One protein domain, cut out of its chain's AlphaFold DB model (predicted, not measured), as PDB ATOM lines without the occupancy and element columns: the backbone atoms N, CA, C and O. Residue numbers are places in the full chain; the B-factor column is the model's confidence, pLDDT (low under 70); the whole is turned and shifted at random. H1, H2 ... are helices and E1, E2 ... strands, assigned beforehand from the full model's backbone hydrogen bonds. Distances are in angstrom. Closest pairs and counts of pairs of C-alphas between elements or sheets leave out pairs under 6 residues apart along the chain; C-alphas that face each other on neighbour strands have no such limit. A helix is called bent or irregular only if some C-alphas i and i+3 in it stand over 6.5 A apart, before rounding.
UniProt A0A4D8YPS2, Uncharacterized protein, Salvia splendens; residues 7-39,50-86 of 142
ATOM      1  N   LEU A   7     -15.164 -34.709  60.250       80.19
ATOM      2  CA  LEU A   7     -15.722 -33.528  59.595       80.19
ATOM      3  C   LEU A   7     -17.248 -33.599  59.683       80.19
ATOM      4  O   LEU A   7     -17.833 -34.634  59.369       80.19
ATOM      5  N   ALA A   8     -17.884 -32.503  60.085       80.12
ATOM      6  CA  ALA A   8     -19.315 -32.296  59.926       80.12
ATOM      7  C   ALA A   8     -19.570 -31.637  58.568       80.12
ATOM      8  O   ALA A   8     -18.982 -30.606  58.241       80.12
ATOM      9  N   LEU A   9     -20.469 -32.229  57.789       87.25
ATOM     10  CA  LEU A   9     -20.961 -31.678  56.534       87.25
ATOM     11  C   LEU A   9     -22.431 -31.318  56.720       87.25
ATOM     12  O   LEU A   9     -23.233 -32.156  57.120       87.25
ATOM     13  N   SER A  10     -22.788 -30.077  56.419       83.38
ATOM     14  CA  SER A  10     -24.168 -29.601  56.397       83.38
ATOM     15  C   SER A  10     -24.476 -29.086  55.001       83.38
ATOM     16  O   SER A  10     -23.680 -28.350  54.422       83.38
ATOM     17  N   PHE A  11     -25.615 -29.454  54.425       88.62
ATOM     18  CA  PHE A  11     -26.040 -28.852  53.168       88.62
ATOM     19  C   PHE A  11     -27.549 -28.666  53.089       88.62
ATOM     20  O   PHE A  11     -28.325 -29.472  53.596       88.62
ATOM     21  N   ARG A  12     -27.963 -27.572  52.441       90.31
ATOM     22  CA  ARG A  12     -29.370 -27.277  52.154       90.31
ATOM     23  C   ARG A  12     -29.629 -27.552  50.686       90.31
ATOM     24  O   ARG A  12     -29.064 -26.872  49.828       90.31
ATOM     25  N   TRP A  13     -30.499 -28.510  50.414       91.19
ATOM     26  CA  TRP A  13     -30.845 -28.918  49.062       91.19
ATOM     27  C   TRP A  13     -32.345 -28.785  48.807       91.19
ATOM     28  O   TRP A  13     -33.147 -28.683  49.737       91.19
ATOM     29  N   ARG A  14     -32.711 -28.712  47.529       91.50
ATOM     30  CA  ARG A  14     -34.090 -28.756  47.040       91.50
ATOM     31  C   ARG A  14     -34.122 -29.613  45.785       91.50
ATOM     32  O   ARG A  14     -33.231 -29.498  44.947       91.50
ATOM     33  N   VAL A  15     -35.151 -30.437  45.657       87.62
ATOM     34  CA  VAL A  15     -35.430 -31.192  44.436       87.62
ATOM     35  C   VAL A  15     -36.702 -30.636  43.822       87.62
ATOM     36  O   VAL A  15     -37.686 -30.424  44.528       87.62
ATOM     37  N   ASN A  16     -36.655 -30.371  42.520       85.88
ATOM     38  CA  ASN A  16     -37.842 -30.065  41.738       85.88
ATOM     39  C   ASN A  16     -38.235 -31.309  40.938       85.88
ATOM     40  O   ASN A  16     -37.438 -31.773  40.123       85.88
ATOM     41  N   LEU A  17     -39.430 -31.837  41.203       82.31
ATOM     42  CA  LEU A  17     -40.037 -32.953  40.482       82.31
ATOM     43  C   LEU A  17     -41.149 -32.368  39.608       82.31
ATOM     44  O   LEU A  17     -42.165 -31.922  40.132       82.31
ATOM     45  N   ALA A  18     -40.934 -32.340  38.296       84.69
ATOM     46  CA  ALA A  18     -41.972 -32.028  37.320       84.69
ATOM     47  C   ALA A  18     -42.306 -33.318  36.562       84.69
ATOM     48  O   ALA A  18     -41.387 -34.050  36.206       84.69
ATOM     49  N   GLU A  19     -43.591 -33.600  36.332       76.69
ATOM     50  CA  GLU A  19     -44.066 -34.889  35.786       76.69
ATOM     51  C   GLU A  19     -43.422 -35.263  34.439       76.69
ATOM     52  O   GLU A  19     -43.142 -36.435  34.207       76.69
ATOM     53  N   ASP A  20     -43.073 -34.267  33.618       82.56
ATOM     54  CA  ASP A  20     -42.485 -34.462  32.285       82.56
ATOM     55  C   ASP A  20     -40.973 -34.166  32.209       82.56
ATOM     56  O   ASP A  20     -40.400 -34.107  31.117       82.56
ATOM     57  N   GLN A  21     -40.294 -33.930  33.340       79.88
ATOM     58  CA  GLN A  21     -38.857 -33.625  33.351       79.88
ATOM     59  C   GLN A  21     -38.094 -34.415  34.409       79.88
ATOM     60  O   GLN A  21     -38.579 -34.697  35.501       79.88
ATOM     61  N   LEU A  22     -36.837 -34.725  34.090       84.31
ATOM     62  CA  LEU A  22     -35.936 -35.356  35.044       84.31
ATOM     63  C   LEU A  22     -35.764 -34.460  36.281       84.31
ATOM     64  O   LEU A  22     -35.578 -33.246  36.138       84.31
ATOM     65  N   PRO A  23     -35.799 -35.037  37.494       84.62
ATOM     66  CA  PRO A  23     -35.730 -34.258  38.716       84.62
ATOM     67  C   PRO A  23     -34.400 -33.513  38.813       84.62
ATOM     68  O   PRO A  23     -33.322 -34.096  38.681       84.62
ATOM     69  N   ILE A  24     -34.476 -32.212  39.090       84.88
ATOM     70  CA  ILE A  24     -33.290 -31.365  39.240       84.88
ATOM     71  C   ILE A  24     -32.994 -31.195  40.728       84.88
ATOM     72  O   ILE A  24     -33.749 -30.539  41.454       84.88
ATOM     73  N   LEU A  25     -31.864 -31.751  41.172       87.50
ATOM     74  CA  LEU A  25     -31.306 -31.515  42.502       87.50
ATOM     75  C   LEU A  25     -30.493 -30.217  42.501       87.50
ATOM     76  O   LEU A  25     -29.497 -30.085  41.793       87.50
ATOM     77  N   ARG A  26     -30.897 -29.259  43.336       87.12
ATOM     78  CA  ARG A  26     -30.150 -28.024  43.596       87.12
ATOM     79  C   ARG A  26     -29.616 -28.033  45.020       87.12
ATOM     80  O   ARG A  26     -30.385 -28.176  45.969       87.12
ATOM     81  N   ILE A  27     -28.309 -27.842  45.170       88.75
ATOM     82  CA  ILE A  27     -27.647 -27.675  46.468       88.75
ATOM     83  C   ILE A  27     -27.313 -26.191  46.623       88.75
ATOM     84  O   ILE A  27     -26.521 -25.650  45.860       88.75
ATOM     85  N   ASN A  28     -27.935 -25.522  47.595       85.31
ATOM     86  CA  ASN A  28     -27.817 -24.070  47.765       85.31
ATOM     87  C   ASN A  28     -26.685 -23.670  48.716       85.31
ATOM     88  O   ASN A  28     -26.099 -22.605  48.562       85.31
ATOM     89  N   LYS A  29     -26.424 -24.478  49.747       84.69
ATOM     90  CA  LYS A  29     -25.412 -24.180  50.767       84.69
ATOM     91  C   LYS A  29     -24.719 -25.467  51.165       84.69
ATOM     92  O   LYS A  29     -25.416 -26.440  51.425       84.69
ATOM     93  N   ILE A  30     -23.392 -25.434  51.237       86.94
ATOM     94  CA  ILE A  30     -22.551 -26.505  51.775       86.94
ATOM     95  C   ILE A  30     -21.698 -25.874  52.879       86.94
ATOM     96  O   ILE A  30     -20.976 -24.912  52.633       86.94
ATOM     97  N   GLY A  31     -21.822 -26.375  54.100       83.12
ATOM     98  CA  GLY A  31     -20.989 -26.035  55.244       83.12
ATOM     99  C   GLY A  31     -20.135 -27.238  55.617       83.12
ATOM    100  O   GLY A  31     -20.662 -28.332  55.809       83.12
ATOM    101  N   ILE A  32     -18.825 -27.035  55.718       84.44
ATOM    102  CA  ILE A  32     -17.865 -28.057  56.135       84.44
ATOM    103  C   ILE A  32     -17.215 -27.561  57.421       84.44
ATOM    104  O   ILE A  32     -16.612 -26.490  57.425       84.44
ATOM    105  N   GLN A  33     -17.328 -28.319  58.505       81.69
ATOM    106  CA  GLN A  33     -16.747 -27.967  59.795       81.69
ATOM    107  C   GLN A  33     -15.847 -29.097  60.287       81.69
ATOM    108  O   GLN A  33     -16.204 -30.272  60.218       81.69
ATOM    109  N   ARG A  34     -14.655 -28.744  60.772       79.06
ATOM    110  CA  ARG A  34     -13.768 -29.683  61.462       79.06
ATOM    111  C   ARG A  34     -14.293 -29.888  62.874       79.06
ATOM    112  O   ARG A  34     -14.489 -28.912  63.591       79.06
ATOM    113  N   ILE A  35     -14.551 -31.137  63.239       71.31
ATOM    114  CA  ILE A  35     -14.927 -31.501  64.600       71.31
ATOM    115  C   ILE A  35     -13.612 -31.814  65.314       71.31
ATOM    116  O   ILE A  35     -13.099 -32.925  65.199       71.31
ATOM    117  N   ASP A  36     -13.033 -30.814  65.978       66.94
ATOM    118  CA  ASP A  36     -12.033 -31.076  67.015       66.94
ATOM    119  C   ASP A  36     -12.788 -31.522  68.274       66.94
ATOM    120  O   ASP A  36     -13.705 -30.837  68.731       66.94
ATOM    121  N   ASP A  37     -12.427 -32.686  68.816       52.69
ATOM    122  CA  ASP A  37     -13.168 -33.428  69.852       52.69
ATOM    123  C   ASP A  37     -13.265 -32.726  71.235       52.69
ATOM    124  O   ASP A  37     -13.634 -33.358  72.223       52.69
ATOM    125  N   ALA A  38     -12.969 -31.425  71.348       49.34
ATOM    126  CA  ALA A  38     -12.764 -30.750  72.633       49.34
ATOM    127  C   ALA A  38     -13.793 -29.670  73.030       49.34
ATOM    128  O   ALA A  38     -13.721 -29.190  74.160       49.34
ATOM    129  N   VAL A  39     -14.757 -29.259  72.191       50.84
ATOM    130  CA  VAL A  39     -15.661 -28.141  72.554       50.84
ATOM    131  C   VAL A  39     -17.144 -28.445  72.305       50.84
ATOM    132  O   VAL A  39     -17.639 -28.309  71.194       50.84
ATOM    133  N   GLY A  50     -28.487 -46.971  61.935       76.44
ATOM    134  CA  GLY A  50     -29.132 -47.352  60.674       76.44
ATOM    135  C   GLY A  50     -29.318 -46.234  59.634       76.44
ATOM    136  O   GLY A  50     -29.271 -46.511  58.442       76.44
ATOM    137  N   GLU A  51     -29.475 -44.969  60.020       85.06
ATOM    138  CA  GLU A  51     -29.671 -43.843  59.088       85.06
ATOM    139  C   GLU A  51     -28.406 -43.565  58.257       85.06
ATOM    140  O   GLU A  51     -28.467 -43.313  57.051       85.06
ATOM    141  N   LEU A  52     -27.232 -43.699  58.883       83.56
ATOM    142  CA  LEU A  52     -25.939 -43.586  58.204       83.56
ATOM    143  C   LEU A  52     -25.709 -44.747  57.227       83.56
ATOM    144  O   LEU A  52     -25.129 -44.560  56.157       83.56
ATOM    145  N   GLU A  53     -26.144 -45.949  57.597       89.81
ATOM    146  CA  GLU A  53     -26.020 -47.148  56.772       89.81
ATOM    147  C   GLU A  53     -26.943 -47.089  55.548       89.81
ATOM    148  O   GLU A  53     -26.499 -47.350  54.427       89.81
ATOM    149  N   VAL A  54     -28.174 -46.598  55.725       90.69
ATOM    150  CA  VAL A  54     -29.097 -46.293  54.623       90.69
ATOM    151  C   VAL A  54     -28.481 -45.270  53.671       90.69
ATOM    152  O   VAL A  54     -28.431 -45.518  52.468       90.69
ATOM    153  N   MET A  55     -27.929 -44.165  54.176       90.19
ATOM    154  CA  MET A  55     -27.311 -43.144  53.323       90.19
ATOM    155  C   MET A  55     -26.107 -43.686  52.533       90.19
ATOM    156  O   MET A  55     -25.953 -43.375  51.352       90.19
ATOM    157  N   LYS A  56     -25.278 -44.543  53.144       93.12
ATOM    158  CA  LYS A  56     -24.179 -45.238  52.448       93.12
ATOM    159  C   LYS A  56     -24.694 -46.167  51.352       93.12
ATOM    160  O   LYS A  56     -24.134 -46.171  50.256       93.12
ATOM    161  N   SER A  57     -25.758 -46.918  51.633       94.31
ATOM    162  CA  SER A  57     -26.391 -47.781  50.633       94.31
ATOM    163  C   SER A  57     -26.911 -46.954  49.453       94.31
ATOM    164  O   SER A  57     -26.644 -47.283  48.300       94.31
ATOM    165  N   MET A  58     -27.541 -45.812  49.730       93.00
ATOM    166  CA  MET A  58     -28.103 -44.924  48.719       93.00
ATOM    167  C   MET A  58     -27.010 -44.319  47.830       93.00
ATOM    168  O   MET A  58     -27.115 -44.363  46.607       93.00
ATOM    169  N   LEU A  59     -25.909 -43.850  48.428       94.19
ATOM    170  CA  LEU A  59     -24.725 -43.375  47.704       94.19
ATOM    171  C   LEU A  59     -24.125 -44.447  46.786       94.19
ATOM    172  O   LEU A  59     -23.717 -44.138  45.667       94.19
ATOM    173  N   PHE A  60     -24.081 -45.701  47.239       96.75
ATOM    174  CA  PHE A  60     -23.585 -46.813  46.431       96.75
ATOM    175  C   PHE A  60     -24.481 -47.088  45.215       96.75
ATOM    176  O   PHE A  60     -23.976 -47.177  44.094       96.75
ATOM    177  N   TRP A  61     -25.799 -47.160  45.416       95.88
ATOM    178  CA  TRP A  61     -26.765 -47.358  44.330       95.88
ATOM    179  C   TRP A  61     -26.726 -46.221  43.311       95.88
ATOM    180  O   TRP A  61     -26.660 -46.474  42.112       95.88
ATOM    181  N   MET A  62     -26.684 -44.973  43.779       97.31
ATOM    182  CA  MET A  62     -26.601 -43.806  42.901       97.31
ATOM    183  C   MET A  62     -25.315 -43.793  42.080       97.31
ATOM    184  O   MET A  62     -25.349 -43.459  40.899       97.31
ATOM    185  N   LYS A  63     -24.178 -44.166  42.680       97.25
ATOM    186  CA  LYS A  63     -22.912 -44.251  41.951       97.25
ATOM    187  C   LYS A  63     -23.006 -45.264  40.812       97.25
ATOM    188  O   LYS A  63     -22.648 -44.935  39.687       97.25
ATOM    189  N   ARG A  64     -23.520 -46.462  41.099       97.56
ATOM    190  CA  ARG A  64     -23.713 -47.500  40.082       97.56
ATOM    191  C   ARG A  64     -24.631 -47.021  38.956       97.56
ATOM    192  O   ARG A  64     -24.281 -47.189  37.797       97.56
ATOM    193  N   GLU A  65     -25.759 -46.401  39.295       97.12
ATOM    194  CA  GLU A  65     -26.704 -45.880  38.301       97.12
ATOM    195  C   GLU A  65     -26.040 -44.843  37.382       97.12
ATOM    196  O   GLU A  65     -26.185 -44.890  36.163       97.12
ATOM    197  N   VAL A  66     -25.246 -43.930  37.950       98.00
ATOM    198  CA  VAL A  66     -24.487 -42.937  37.175       98.00
ATOM    199  C   VAL A  66     -23.454 -43.605  36.267       98.00
ATOM    200  O   VAL A  66     -23.310 -43.189  35.115       98.00
ATOM    201  N   ASP A  67     -22.749 -44.626  36.749       97.81
ATOM    202  CA  ASP A  67     -21.761 -45.364  35.958       97.81
ATOM    203  C   ASP A  67     -22.436 -46.106  34.784       97.81
ATOM    204  O   ASP A  67     -21.979 -46.002  33.638       97.81
ATOM    205  N   ASP A  68     -23.565 -46.774  35.038       97.75
ATOM    206  CA  ASP A  68     -24.358 -47.491  34.032       97.75
ATOM    207  C   ASP A  68     -24.907 -46.523  32.966       97.75
ATOM    208  O   ASP A  68     -24.726 -46.740  31.761       97.75
ATOM    209  N   LEU A  69     -25.483 -45.395  33.393       97.88
ATOM    210  CA  LEU A  69     -25.951 -44.334  32.497       97.88
ATOM    211  C   LEU A  69     -24.811 -43.727  31.681       97.88
ATOM    212  O   LEU A  69     -24.969 -43.485  30.483       97.88
ATOM    213  N   THR A  70     -23.652 -43.494  32.293       97.56
ATOM    214  CA  THR A  70     -22.482 -42.940  31.601       97.56
ATOM    215  C   THR A  70     -22.006 -43.886  30.505       97.56
ATOM    216  O   THR A  70     -21.745 -43.447  29.381       97.56
ATOM    217  N   ARG A  71     -21.955 -45.189  30.795       97.50
ATOM    218  CA  ARG A  71     -21.582 -46.215  29.821       97.50
ATOM    219  C   ARG A  71     -22.579 -46.290  28.665       97.50
ATOM    220  O   ARG A  71     -22.159 -46.277  27.509       97.50
ATOM    221  N   ALA A  72     -23.879 -46.318  28.957       95.56
ATOM    222  CA  ALA A  72     -24.918 -46.329  27.926       95.56
ATOM    223  C   ALA A  72     -24.851 -45.072  27.040       95.56
ATOM    224  O   ALA A  72     -24.930 -45.154  25.815       95.56
ATOM    225  N   ASN A  73     -24.607 -43.904  27.638       96.00
ATOM    226  CA  ASN A  73     -24.487 -42.638  26.914       96.00
ATOM    227  C   ASN A  73     -23.252 -42.618  25.989       96.00
ATOM    228  O   ASN A  73     -23.315 -42.121  24.864       96.00
ATOM    229  N   GLN A  74     -22.131 -43.208  26.419       97.00
ATOM    230  CA  GLN A  74     -20.943 -43.390  25.574       97.00
ATOM    231  C   GLN A  74     -21.193 -44.353  24.406       97.00
ATOM    232  O   GLN A  74     -20.748 -44.086  23.286       97.00
ATOM    233  N   GLN A  75     -21.919 -45.448  24.641       95.31
ATOM    234  CA  GLN A  75     -22.297 -46.395  23.587       95.31
ATOM    235  C   GLN A  75     -23.184 -45.725  22.538       95.31
ATOM    236  O   GLN A  75     -22.847 -45.740  21.357       95.31
ATOM    237  N   MET A  76     -24.232 -45.021  22.970       95.81
ATOM    238  CA  MET A  76     -25.121 -44.278  22.073       95.81
ATOM    239  C   MET A  76     -24.373 -43.234  21.240       95.81
ATOM    240  O   MET A  76     -24.606 -43.115  20.037       95.81
ATOM    241  N   LYS A  77     -23.438 -42.489  21.845       96.06
ATOM    242  CA  LYS A  77     -22.592 -41.540  21.103       96.06
ATOM    243  C   LYS A  77     -21.749 -42.244  20.044       96.06
ATOM    244  O   LYS A  77     -21.669 -41.756  18.920       96.06
ATOM    245  N   SER A  78     -21.167 -43.389  20.383       92.44
ATOM    246  CA  SER A  78     -20.335 -44.168  19.461       92.44
ATOM    247  C   SER A  78     -21.140 -44.690  18.267       92.44
ATOM    248  O   SER A  78     -20.708 -44.541  17.123       92.44
ATOM    249  N   GLU A  79     -22.338 -45.227  18.516       92.62
ATOM    250  CA  GLU A  79     -23.265 -45.682  17.471       92.62
ATOM    251  C   GLU A  79     -23.736 -44.520  16.587       92.62
ATOM    252  O   GLU A  79     -23.751 -44.622  15.358       92.62
ATOM    253  N   PHE A  80     -24.060 -43.376  17.191       93.12
ATOM    254  CA  PHE A  80     -24.452 -42.181  16.450       93.12
ATOM    255  C   PHE A  80     -23.320 -41.660  15.558       93.12
ATOM    256  O   PHE A  80     -23.549 -41.283  14.406       93.12
ATOM    257  N   GLU A  81     -22.082 -41.661  16.048       91.75
ATOM    258  CA  GLU A  81     -20.922 -41.300  15.241       91.75
ATOM    259  C   GLU A  81     -20.668 -42.285  14.097       91.75
ATOM    260  O   GLU A  81     -20.316 -41.865  12.994       91.75
ATOM    261  N   GLU A  82     -20.863 -43.583  14.323       89.25
ATOM    262  CA  GLU A  82     -20.760 -44.596  13.275       89.25
ATOM    263  C   GLU A  82     -21.811 -44.378  12.181       89.25
ATOM    264  O   GLU A  82     -21.474 -44.366  10.993       89.25
ATOM    265  N   LEU A  83     -23.062 -44.120  12.561       90.19
ATOM    266  CA  LEU A  83     -24.132 -43.772  11.628       90.19
ATOM    267  C   LEU A  83     -23.825 -42.469  10.880       90.19
ATOM    268  O   LEU A  83     -24.008 -42.397   9.664       90.19
ATOM    269  N   ARG A  84     -23.282 -41.459  11.565       88.56
ATOM    270  CA  ARG A  84     -22.849 -40.197  10.951       88.56
ATOM    271  C   ARG A  84     -21.706 -40.402   9.955       88.56
ATOM    272  O   ARG A  84     -21.714 -39.762   8.905       88.56
ATOM    273  N   ARG A  85     -20.747 -41.292  10.239       86.38
ATOM    274  CA  ARG A  85     -19.678 -41.677   9.297       86.38
ATOM    275  C   ARG A  85     -20.250 -42.417   8.085       86.38
ATOM    276  O   ARG A  85     -19.946 -42.042   6.957       86.38
ATOM    277  N   ARG A  86     -21.148 -43.385   8.295       80.81
ATOM    278  CA  ARG A  86     -21.842 -44.123   7.220       80.81
ATOM    279  C   ARG A  86     -22.693 -43.210   6.333       80.81
ATOM    280  O   ARG A  86     -22.681 -43.361   5.119       80.81
TER     281      ARG A  86
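AT A GLANCE: This is residues 7 to 39 and 50 to 86 of the 142 residues of an uncharacterized protein of Salvia splendens (UniProt A0A4D8YPS2). A long, narrow hairpin of two strands, E1 and E2, and one long, straight helix, H1, make two separate parts with an open gap between them, and the helix stands free over its whole length. The helix H1 runs along most of the long axis, with its last residue, Arg 86, at one end of that axis, and the short tail after E2, residues 36 to 39, lies toward the other end. The printed part has 70 residues, with two named strands and then one named helix along the chain; the sheet has the order E1 - E2 and is antiparallel, and the class is mixed, helices and strands. The whole is extended, with a radius of gyration of the C-alphas of 19.2 A, and the C-alphas span 68 by 26 by 23 A along their three main axes.

HOW THE PARTS SIT: The sheet is made of E1, residues 7 to 18, and E2, residues 21 to 35, which form a hairpin. They are antiparallel neighbours, with 168 degrees between their N-to-C directions. C-alphas 7 and 34 face each other at 4.7 A, as do C-alphas 11 and 30 at 4.4 A and C-alphas 17 and 23 at 4.8 A. Within hydrogen-bond range across the pair are, for instance, N 10 and O 31 at 2.8 A, and N 26 and O 14 at 2.8 A. Near the turn, N 21 and O 18 are 3.1 A apart. H1, residues 50 to 86, and E1 are apart, with no C-alpha of the one within 8 A of the other. Residues 50 to 86 stand free. Every O i to N i+4 pair in H1 is within hydrogen-bond range.

IN THESE COORDINATES: E1 has 12 residues and begins at Leu 7, with its C-alpha at (-15.722, -33.528, 59.595); it measures 34.5 A from first to last C-alpha. E2 is the longest strand, with 15 residues from Gln 21 to Ile 35 and 39.4 A from first to last C-alpha. H1 has 37 residues and measures 54.0 A, from C-alpha 50 at (-29.132, -47.352, 60.674) to C-alpha 86 at (-21.842, -44.123, 7.220). It is not bent.

THE WHOLE: The two C-alphas farthest apart are those of Val 39 and Arg 86, at 67.5 A. The link from E1 to E2 is tight, with 2 residues. The link from E2 to H1 runs across the cut: residues 40 to 49 are not printed, and C-alphas 39 and 50 are 26.3 A apart. The mean pLDDT of the printed part is 87.2, and the model's confidence is low, under 70, at residues 36 to 39.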